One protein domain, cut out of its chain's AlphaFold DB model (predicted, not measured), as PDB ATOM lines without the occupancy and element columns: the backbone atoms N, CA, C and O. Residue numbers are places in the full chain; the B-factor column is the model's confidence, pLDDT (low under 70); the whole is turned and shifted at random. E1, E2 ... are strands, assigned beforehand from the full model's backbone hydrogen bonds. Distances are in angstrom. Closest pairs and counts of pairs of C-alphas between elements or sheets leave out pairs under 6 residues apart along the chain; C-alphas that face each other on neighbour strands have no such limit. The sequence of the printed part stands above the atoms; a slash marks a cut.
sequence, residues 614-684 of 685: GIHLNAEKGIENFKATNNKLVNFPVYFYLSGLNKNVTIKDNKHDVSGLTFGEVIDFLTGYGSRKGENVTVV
ATOM      1  N   GLY A 614      39.490 -30.991 -26.406       95.69
ATOM      2  CA  GLY A 614      38.997 -30.600 -25.086       95.69
ATOM      3  C   GLY A 614      39.186 -29.110 -24.803       95.69
ATOM      4  O   GLY A 614      38.217 -28.395 -24.547       95.69
ATOM      5  N   ILE A 615      40.442 -28.658 -24.845       96.25
ATOM      6  CA  ILE A 615      40.864 -27.276 -24.589       96.25
ATOM      7  C   ILE A 615      41.650 -26.767 -25.798       96.25
ATOM      8  O   ILE A 615      42.699 -27.314 -26.143       96.25
ATOM      9  N   HIS A 616      41.151 -25.706 -26.426       95.50
ATOM     10  CA  HIS A 616      41.687 -25.152 -27.663       95.50
ATOM     11  C   HIS A 616      42.054 -23.674 -27.501       95.50
ATOM     12  O   HIS A 616      41.194 -22.797 -27.612       95.50
ATOM     13  N   LEU A 617      43.340 -23.393 -27.290       94.38
ATOM     14  CA  LEU A 617      43.878 -22.035 -27.223       94.38
ATOM     15  C   LEU A 617      44.634 -21.733 -28.519       94.38
ATOM     16  O   LEU A 617      45.712 -22.275 -28.770       94.38
ATOM     17  N   ASN A 618      44.047 -20.876 -29.352       92.12
ATOM     18  CA  ASN A 618      44.611 -20.487 -30.634       92.12
ATOM     19  C   ASN A 618      45.078 -19.024 -30.606       92.12
ATOM     20  O   ASN A 618      44.259 -18.111 -30.683       92.12
ATOM     21  N   ALA A 619      46.386 -18.798 -30.509       92.31
ATOM     22  CA  ALA A 619      46.989 -17.473 -30.454       92.31
ATOM     23  C   ALA A 619      48.061 -17.292 -31.537       92.31
ATOM     24  O   ALA A 619      49.107 -17.945 -31.506       92.31
ATOM     25  N   GLU A 620      47.855 -16.356 -32.464       90.81
ATOM     26  CA  GLU A 620      48.800 -16.118 -33.568       90.81
ATOM     27  C   GLU A 620      50.174 -15.635 -33.079       90.81
ATOM     28  O   GLU A 620      51.197 -15.998 -33.664       90.81
ATOM     29  N   LYS A 621      50.217 -14.852 -31.987       90.94
ATOM     30  CA  LYS A 621      51.470 -14.357 -31.383       90.94
ATOM     31  C   LYS A 621      51.953 -15.187 -30.191       90.94
ATOM     32  O   LYS A 621      52.985 -14.854 -29.616       90.94
ATOM     33  N   GLY A 622      51.257 -16.272 -29.855       91.62
ATOM     34  CA  GLY A 622      51.641 -17.195 -28.790       91.62
ATOM     35  C   GLY A 622      50.844 -17.070 -27.493       91.62
ATOM     36  O   GLY A 622      49.925 -16.264 -27.353       91.62
ATOM     37  N   ILE A 623      51.196 -17.933 -26.546       92.75
ATOM     38  CA  ILE A 623      50.524 -18.150 -25.270       92.75
ATOM     39  C   ILE A 623      51.548 -17.973 -24.150       92.75
ATOM     40  O   ILE A 623      52.617 -18.588 -24.171       92.75
ATOM     41  N   GLU A 624      51.215 -17.154 -23.155       93.31
ATOM     42  CA  GLU A 624      52.121 -16.790 -22.066       93.31
ATOM     43  C   GLU A 624      51.476 -16.936 -20.682       93.31
ATOM     44  O   GLU A 624      50.294 -16.662 -20.494       93.31
ATOM     45  N   ASN A 625      52.262 -17.322 -19.674       93.62
ATOM     46  CA  ASN A 625      51.831 -17.365 -18.265       93.62
ATOM     47  C   ASN A 625      50.526 -18.162 -18.048       93.62
ATOM     48  O   ASN A 625      49.690 -17.795 -17.224       93.62
ATOM     49  N   PHE A 626      50.340 -19.228 -18.824       93.56
ATOM     50  CA  PHE A 626      49.146 -20.068 -18.810       93.56
ATOM     51  C   PHE A 626      49.295 -21.209 -17.802       93.56
ATOM     52  O   PHE A 626      50.340 -21.865 -17.736       93.56
ATOM     53  N   LYS A 627      48.232 -21.483 -17.042       94.88
ATOM     54  CA  LYS A 627      48.172 -22.623 -16.121       94.88
ATOM     55  C   LYS A 627      46.949 -23.485 -16.392       94.88
ATOM     56  O   LYS A 627      45.832 -22.980 -16.443       94.88
ATOM     57  N   ALA A 628      47.144 -24.797 -16.461       95.88
ATOM     58  CA  ALA A 628      46.063 -25.771 -16.449       95.88
ATOM     59  C   ALA A 628      46.292 -26.814 -15.357       95.88
ATOM     60  O   ALA A 628      47.267 -27.569 -15.419       95.88
ATOM     61  N   THR A 629      45.403 -26.884 -14.363       96.69
ATOM     62  CA  THR A 629      45.571 -27.794 -13.220       96.69
ATOM     63  C   THR A 629      44.315 -28.582 -12.874       96.69
ATOM     64  O   THR A 629      43.209 -28.062 -12.975       96.69
ATOM     65  N   ASN A 630      44.462 -29.841 -12.454       97.06
ATOM     66  CA  ASN A 630      43.358 -30.656 -11.924       97.06
ATOM     67  C   ASN A 630      42.139 -30.820 -12.855       97.06
ATOM     68  O   ASN A 630      41.051 -31.163 -12.392       97.06
ATOM     69  N   ASN A 631      42.269 -30.569 -14.161       97.81
ATOM     70  CA  ASN A 631      41.150 -30.741 -15.084       97.81
ATOM     71  C   ASN A 631      40.970 -32.222 -15.426       97.81
ATOM     72  O   ASN A 631      41.923 -33.003 -15.424       97.81
ATOM     73  N   LYS A 632      39.742 -32.604 -15.764       97.94
ATOM     74  CA  LYS A 632      39.389 -33.940 -16.233       97.94
ATOM     75  C   LYS A 632      38.752 -33.845 -17.611       97.94
ATOM     76  O   LYS A 632      37.688 -33.251 -17.762       97.94
ATOM     77  N   LEU A 633      39.359 -34.500 -18.589       97.25
ATOM     78  CA  LEU A 633      38.816 -34.650 -19.931       97.25
ATOM     79  C   LEU A 633      38.415 -36.103 -20.181       97.25
ATOM     80  O   LEU A 633      39.180 -37.008 -19.856       97.25
ATOM     81  N   VAL A 634      37.231 -36.333 -20.749       96.62
ATOM     82  CA  VAL A 634      36.691 -37.678 -21.000       96.62
ATOM     83  C   VAL A 634      36.227 -37.820 -22.451       96.62
ATOM     84  O   VAL A 634      35.348 -37.082 -22.895       96.62
ATOM     85  N   ASN A 635      36.777 -38.805 -23.160       93.81
ATOM     86  CA  ASN A 635      36.462 -39.184 -24.540       93.81
ATOM     87  C   ASN A 635      36.685 -38.065 -25.573       93.81
ATOM     88  O   ASN A 635      35.802 -37.744 -26.370       93.81
ATOM     89  N   PHE A 636      37.883 -37.485 -25.563       93.62
ATOM     90  CA  PHE A 636      38.368 -36.571 -26.602       93.62
ATOM     91  C   PHE A 636      39.695 -37.082 -27.159       93.62
ATOM     92  O   PHE A 636      40.557 -37.444 -26.354       93.62
ATOM     93  N   PRO A 637      39.890 -37.081 -28.486       92.62
ATOM     94  CA  PRO A 637      41.178 -37.423 -29.086       92.62
ATOM     95  C   PRO A 637      42.295 -36.458 -28.689       92.62
ATOM     96  O   PRO A 637      43.385 -36.892 -28.329       92.62
ATOM     97  N   VAL A 638      42.012 -35.155 -28.669       92.88
ATOM     98  CA  VAL A 638      42.993 -34.125 -28.315       92.88
ATOM     99  C   VAL A 638      42.618 -33.480 -26.988       92.88
ATOM    100  O   VAL A 638      41.517 -32.947 -26.840       92.88
ATOM    101  N   TYR A 639      43.541 -33.476 -26.026       94.00
ATOM    102  CA  TYR A 639      43.337 -32.769 -24.766       94.00
ATOM    103  C   TYR A 639      43.579 -31.278 -24.914       94.00
ATOM    104  O   TYR A 639      42.631 -30.495 -24.830       94.00
ATOM    105  N   PHE A 640      44.833 -30.894 -25.132       93.31
ATOM    106  CA  PHE A 640      45.231 -29.511 -25.343       93.31
ATOM    107  C   PHE A 640      45.649 -29.291 -26.792       93.31
ATOM    108  O   PHE A 640      46.522 -29.990 -27.310       93.31
ATOM    109  N   TYR A 641      45.083 -28.261 -27.413       93.44
ATOM    110  CA  TYR A 641      45.608 -27.663 -28.632       93.44
ATOM    111  C   TYR A 641      46.094 -26.251 -28.315       93.44
ATOM    112  O   TYR A 641      45.277 -25.378 -28.020       93.44
ATOM    113  N   LEU A 642      47.410 -26.042 -28.367       92.19
ATOM    114  CA  LEU A 642      48.066 -24.759 -28.104       92.19
ATOM    115  C   LEU A 642      48.833 -24.319 -29.357       92.19
ATOM    116  O   LEU A 642      49.750 -25.020 -29.792       92.19
ATOM    117  N   SER A 643      48.478 -23.181 -29.953       90.06
ATOM    118  CA  SER A 643      49.200 -22.646 -31.122       90.06
ATOM    119  C   SER A 643      50.232 -21.573 -30.753       90.06
ATOM    120  O   SER A 643      50.244 -21.037 -29.645       90.06
ATOM    121  N   GLY A 644      51.131 -21.280 -31.697       86.44
ATOM    122  CA  GLY A 644      52.132 -20.222 -31.555       86.44
ATOM    123  C   GLY A 644      53.270 -20.553 -30.576       86.44
ATOM    124  O   GLY A 644      53.522 -21.712 -30.235       86.44
ATOM    125  N   LEU A 645      54.010 -19.517 -30.161       87.19
ATOM    126  CA  LEU A 645      55.078 -19.627 -29.159       87.19
ATOM    127  C   LEU A 645      54.461 -19.852 -27.773       87.19
ATOM    128  O   LEU A 645      53.541 -19.136 -27.404       87.19
ATOM    129  N   ASN A 646      54.978 -20.797 -26.989       88.94
ATOM    130  CA  ASN A 646      54.469 -21.079 -25.644       88.94
ATOM    131  C   ASN A 646      55.519 -20.703 -24.590       88.94
ATOM    132  O   ASN A 646      56.611 -21.274 -24.583       88.94
ATOM    133  N   LYS A 647      55.196 -19.768 -23.692       90.94
ATOM    134  CA  LYS A 647      56.115 -19.263 -22.660       90.94
ATOM    135  C   LYS A 647      55.500 -19.318 -21.264       90.94
ATOM    136  O   LYS A 647      54.370 -18.887 -21.061       90.94
ATOM    137  N   ASN A 648      56.253 -19.801 -20.277       91.75
ATOM    138  CA  ASN A 648      55.809 -19.921 -18.881       91.75
ATOM    139  C   ASN A 648      54.475 -20.687 -18.753       91.75
ATOM    140  O   ASN A 648      53.546 -20.241 -18.079       91.75
ATOM    141  N   VAL A 649      54.371 -21.825 -19.442       91.81
ATOM    142  CA  VAL A 649      53.173 -22.675 -19.443       91.81
ATOM    143  C   VAL A 649      53.320 -23.778 -18.398       91.81
ATOM    144  O   VAL A 649      54.299 -24.522 -18.416       91.81
ATOM    145  N   THR A 650      52.332 -23.925 -17.514       93.06
ATOM    146  CA  THR A 650      52.287 -24.999 -16.508       93.06
ATOM    147  C   THR A 650      51.043 -25.862 -16.687       93.06
ATOM    148  O   THR A 650      49.923 -25.382 -16.538       93.06
ATOM    149  N   ILE A 651      51.229 -27.154 -16.948       93.06
ATOM    150  CA  ILE A 651      50.158 -28.153 -17.038       93.06
ATOM    151  C   ILE A 651      50.437 -29.222 -15.978       93.06
ATOM    152  O   ILE A 651      51.457 -29.906 -16.047       93.06
ATOM    153  N   LYS A 652      49.562 -29.358 -14.977       93.06
ATOM    154  CA  LYS A 652      49.810 -30.222 -13.812       93.06
ATOM    155  C   LYS A 652      48.554 -30.966 -13.340       93.06
ATOM    156  O   LYS A 652      47.481 -30.378 -13.310       93.06
ATOM    157  N   ASP A 653      48.683 -32.230 -12.941       94.25
ATOM    158  CA  ASP A 653      47.617 -33.016 -12.290       94.25
ATOM    159  C   ASP A 653      46.321 -33.140 -13.139       94.25
ATOM    160  O   ASP A 653      45.214 -33.253 -12.615       94.25
ATOM    161  N   ASN A 654      46.417 -33.091 -14.475       94.31
ATOM    162  CA  ASN A 654      45.257 -33.206 -15.373       94.31
ATOM    163  C   ASN A 654      45.003 -34.675 -15.767       94.31
ATOM    164  O   ASN A 654      45.940 -35.420 -16.051       94.31
ATOM    165  N   LYS A 655      43.733 -35.094 -15.850       95.12
ATOM    166  CA  LYS A 655      43.329 -36.477 -16.160       95.12
ATOM    167  C   LYS A 655      42.668 -36.593 -17.534       95.12
ATOM    168  O   LYS A 655      41.575 -36.071 -17.734       95.12
ATOM    169  N   HIS A 656      43.279 -37.361 -18.439       94.19
ATOM    170  CA  HIS A 656      42.720 -37.724 -19.751       94.19
ATOM    171  C   HIS A 656      42.152 -39.143 -19.715       94.19
ATOM    172  O   HIS A 656      42.898 -40.116 -19.637       94.19
ATOM    173  N   ASP A 657      40.830 -39.274 -19.727       93.94
ATOM    174  CA  ASP A 657      40.143 -40.561 -19.828       93.94
ATOM    175  C   ASP A 657      39.697 -40.788 -21.276       93.94
ATOM    176  O   ASP A 657      38.824 -40.089 -21.782       93.94
ATOM    177  N   VAL A 658      40.320 -41.751 -21.950       90.56
ATOM    178  CA  VAL A 658      40.062 -42.096 -23.360       90.56
ATOM    179  C   VAL A 658      39.432 -43.477 -23.514       90.56
ATOM    180  O   VAL A 658      39.374 -44.013 -24.616       90.56
ATOM    181  N   SER A 659      38.964 -44.069 -22.413       87.62
ATOM    182  CA  SER A 659      38.455 -45.446 -22.387       87.62
ATOM    183  C   SER A 659      37.251 -45.681 -23.304       87.62
ATOM    184  O   SER A 659      37.019 -46.813 -23.721       87.62
ATOM    185  N   GLY A 660      36.498 -44.627 -23.634       83.94
ATOM    186  CA  GLY A 660      35.372 -44.683 -24.557       83.94
ATOM    187  C   GLY A 660      35.720 -44.455 -26.029       83.94
ATOM    188  O   GLY A 660      34.793 -44.476 -26.828       83.94
ATOM    189  N   LEU A 661      36.987 -44.224 -26.405       85.00
ATOM    190  CA  LEU A 661      37.404 -44.057 -27.805       85.00
ATOM    191  C   LEU A 661      37.831 -45.399 -28.425       85.00
ATOM    192  O   LEU A 661      38.497 -46.202 -27.772       85.00
ATOM    193  N   THR A 662      37.486 -45.659 -29.692       71.19
ATOM    194  CA  THR A 662      37.852 -46.912 -30.388       71.19
ATOM    195  C   THR A 662      38.656 -46.666 -31.673       71.19
ATOM    196  O   THR A 662      38.103 -46.143 -32.630       71.19
ATOM    197  N   PHE A 663      39.925 -47.112 -31.669       48.19
ATOM    198  CA  PHE A 663      40.888 -47.347 -32.773       48.19
ATOM    199  C   PHE A 663      41.016 -46.321 -33.924       48.19
ATOM    200  O   PHE A 663      40.112 -46.132 -34.727       48.19
ATOM    201  N   GLY A 664      42.241 -45.799 -34.104       55.50
ATOM    202  CA  GLY A 664      42.677 -45.034 -35.287       55.50
ATOM    203  C   GLY A 664      42.782 -43.520 -35.083       55.50
ATOM    204  O   GLY A 664      43.374 -42.834 -35.912       55.50
ATOM    205  N   GLU A 665      42.262 -43.000 -33.973       63.16
ATOM    206  CA  GLU A 665      42.401 -41.593 -33.605       63.16
ATOM    207  C   GLU A 665      43.762 -41.372 -32.934       63.16
ATOM    208  O   GLU A 665      44.129 -42.073 -31.988       63.16
ATOM    209  N   VAL A 666      44.540 -40.414 -33.443       72.94
ATOM    210  CA  VAL A 666      45.760 -39.956 -32.773       72.94
ATOM    211  C   VAL A 666      45.331 -39.309 -31.460       72.94
ATOM    212  O   VAL A 666      44.637 -38.294 -31.466       72.94
ATOM    213  N   ILE A 667      45.702 -39.937 -30.343       82.06
ATOM    214  CA  ILE A 667      45.418 -39.415 -29.008       82.06
ATOM    215  C   ILE A 667      46.568 -38.503 -28.607       82.06
ATOM    216  O   ILE A 667      47.659 -38.975 -28.286       82.06
ATOM    217  N   ASP A 668      46.302 -37.203 -28.591       84.88
ATOM    218  CA  ASP A 668      47.273 -36.189 -28.208       84.88
ATOM    219  C   ASP A 668      46.881 -35.572 -26.869       84.88
ATOM    220  O   ASP A 668      45.851 -34.912 -26.736       84.88
ATOM    221  N   PHE A 669      47.746 -35.708 -25.867       83.44
ATOM    222  CA  PHE A 669      47.595 -34.920 -24.646       83.44
ATOM    223  C   PHE A 669      47.926 -33.436 -24.897       83.44
ATOM    224  O   PHE A 669      47.308 -32.546 -24.324       83.44
ATOM    225  N   LEU A 670      48.884 -33.142 -25.776       85.62
ATOM    226  CA  LEU A 670      49.257 -31.776 -26.132       85.62
ATOM    227  C   LEU A 670      49.706 -31.717 -27.594       85.62
ATOM    228  O   LEU A 670      50.667 -32.384 -27.974       85.62
ATOM    229  N   THR A 671      49.037 -30.891 -28.399       86.75
ATOM    230  CA  THR A 671      49.329 -30.694 -29.827       86.75
ATOM    231  C   THR A 671      49.154 -29.230 -30.253       86.75
ATOM    232  O   THR A 671      48.813 -28.375 -29.435       86.75
ATOM    233  N   GLY A 672      49.424 -28.925 -31.527       78.94
ATOM    234  CA  GLY A 672      49.308 -27.579 -32.103       78.94
ATOM    235  C   GLY A 672      50.286 -27.292 -33.250       78.94
ATOM    236  O   GLY A 672      51.135 -28.131 -33.585       78.94
ATOM    237  N   TYR A 673      50.170 -26.091 -33.835       73.00
ATOM    238  CA  TYR A 673      51.003 -25.583 -34.938       73.00
ATOM    239  C   TYR A 673      51.783 -24.315 -34.551       73.00
ATOM    240  O   TYR A 673      51.384 -23.567 -33.659       73.00
ATOM    241  N   GLY A 674      52.890 -24.068 -35.257       56.66
ATOM    242  CA  GLY A 674      53.885 -23.045 -34.920       56.66
ATOM    243  C   GLY A 674      55.190 -23.697 -34.466       56.66
ATOM    244  O   GLY A 674      55.195 -24.846 -34.022       56.66
ATOM    245  N   SER A 675      56.326 -23.017 -34.638       48.34
ATOM    246  CA  SER A 675      57.612 -23.526 -34.157       48.34
ATOM    247  C   SER A 675      57.496 -23.759 -32.649       48.34
ATOM    248  O   SER A 675      57.406 -22.808 -31.881       48.34
ATOM    249  N   ARG A 676      57.456 -25.035 -32.234       58.59
ATOM    250  CA  ARG A 676      57.305 -25.508 -30.843       58.59
ATOM    251  C   ARG A 676      58.530 -25.164 -29.975       58.59
ATOM    252  O   ARG A 676      59.070 -26.016 -29.277       58.59
ATOM    253  N   LYS A 677      59.025 -23.929 -30.055       57.28
ATOM    254  CA  LYS A 677      60.019 -23.363 -29.148       57.28
ATOM    255  C   LYS A 677      59.265 -22.972 -27.881       57.28
ATOM    256  O   LYS A 677      58.622 -21.933 -27.829       57.28
ATOM    257  N   GLY A 678      59.257 -23.869 -26.904       63.53
ATOM    258  CA  GLY A 678      58.743 -23.577 -25.574       63.53
ATOM    259  C   GLY A 678      59.820 -22.905 -24.724       63.53
ATOM    260  O   GLY A 678      60.959 -23.365 -24.717       63.53
ATOM    261  N   GLU A 679      59.467 -21.855 -23.993       70.94
ATOM    262  CA  GLU A 679      60.292 -21.297 -22.914       70.94
ATOM    263  C   GLU A 679      59.589 -21.616 -21.586       70.94
ATOM    264  O   GLU A 679      58.446 -21.215 -21.384       70.94
ATOM    265  N   ASN A 680      60.231 -22.364 -20.684       76.81
ATOM    266  CA  ASN A 680      59.663 -22.746 -19.378       76.81
ATOM    267  C   ASN A 680      58.288 -23.447 -19.461       76.81
ATOM    268  O   ASN A 680      57.353 -23.093 -18.741       76.81
ATOM    269  N   VAL A 681      58.148 -24.440 -20.345       76.94
ATOM    270  CA  VAL A 681      56.947 -25.290 -20.417       76.94
ATOM    271  C   VAL A 681      57.121 -26.488 -19.485       76.94
ATOM    272  O   VAL A 681      58.020 -27.301 -19.687       76.94
ATOM    273  N   THR A 682      56.254 -26.608 -18.481       78.75
ATOM    274  CA  THR A 682      56.278 -27.708 -17.506       78.75
ATOM    275  C   THR A 682      55.005 -28.539 -17.622       78.75
ATOM    276  O   THR A 682      53.909 -28.022 -17.407       78.75
ATOM    277  N   VAL A 683      55.148 -29.831 -17.926       78.75
ATOM    278  CA  VAL A 683      54.054 -30.812 -17.906       78.75
ATOM    279  C   VAL A 683      54.374 -31.852 -16.837       78.75
ATOM    280  O   VAL A 683      55.332 -32.609 -16.988       78.75
ATOM    281  N   VAL A 684      53.608 -31.868 -15.745       74.75
ATOM    282  CA  VAL A 684      53.790 -32.811 -14.630       74.75
ATOM    283  C   VAL A 684      52.564 -33.706 -14.529       74.75
ATOM    284  O   VAL A 684      51.430 -33.220 -14.573       74.75
TER     285      VAL A 684
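AT A GLANCE: This is residues 614 to 684 of the 685 residues of a protein of Firmicutes bacterium HGW-Firmicutes-1 (UniProt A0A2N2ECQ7). The chain is wound in stacked turns, a short solenoid whose walls are small parallel sheets: E1, E4 and E7 make one wall, E2, E5 and E8 a second, and E3 and E6 a third. The first turn holds E1, E2 and E3, the second lies beside it with E4, E5 and E6, and the third, with E7 and E8, is incomplete where the printed part ends; a short row of pairings through residues 623 to 624, 646 to 647 and 678 to 679 adds to the stack between the first two walls. The printed part has 71 residues, with no named helix and eight named strands in the order E1 to E8; its class is all strand, though under half of the residues, 30 of 71, are in named elements. The sheets run E1 E4 E7, E2 E5 E8 and E3 E6, each all parallel. The whole is compact, with a radius of gyration of the C-alphas of 12.5 A and spans of 35 by 23 by 15 A.

IN THESE COORDINATES: Begin with the sheet of the longest strand. Find C-alpha 614 at (38.997, -30.600, -25.086); from there E1, residues 614 to 619, runs 16.3 A to C-alpha 619 at (46.989, -17.473, -30.454). Its sheet goes on with E4, residues 638 to 642, 10.7 A long, and E7, residues 668 to 671, 6.1 A long. Look next for E2, residues 627 to 629, 6.5 A, E5, residues 650 to 652, 6.4 A, and E8, residues 682 to 684, 6.4 A, which ends at C-alpha 684 at (53.790, -32.811, -14.630). The last sheet holds E3, residues 632 to 634, 6.6 A, and E6, residues 655 to 657, 6.3 A.

HOW THE PARTS SIT: Start at E4, the inner strand of its sheet, with the edge strands E1 and E7 as its neighbours. E1 and E4 are parallel, at 14 degrees; C-alphas 616 and 641 face each other at 4.8 A, and N 615 and O 639 are within hydrogen-bond range at 2.9 A. E4 and E7 are parallel at 21 degrees, with N 639 and O 668 at 2.8 A. In the second sheet E5 is the inner strand and E2 and E8 are the edge strands. E2 and E5 are parallel at 2 degrees, with N 628 and O 650 at 2.8 A; E5 and E8 are parallel at 2 degrees, with N 651 and O 682 at 2.9 A. From there E2 runs on into E3 across a break of 2 residues, at 73 degrees, and E5 runs on into E6 likewise, at 62 degrees. E3 and E6 are parallel at 11 degrees, with N 633 and O 655 at 2.8 A. Look across from the first sheet to this one: the closest C-alphas of E4 and E6 are those of Tyr 639 and His 656, 7.1 A apart. E2 and E4 are apart, and so are, for instance, E5 and E7.

THE WHOLE: The two C-alphas farthest apart are those of Lys 621 and Thr 662, at 35.3 A, and the first and last printed C-alphas are 18.2 A apart. The printed part has no cut, and no link is long; E2 to E3, E3 to E4 and E5 to E6 are tight, and the links E6 to E7 and E7 to E8, with 10 residues each, are short. The mean pLDDT of the printed part is 85.7; look for values under 70 at residues 663 to 665 and 674 to 678.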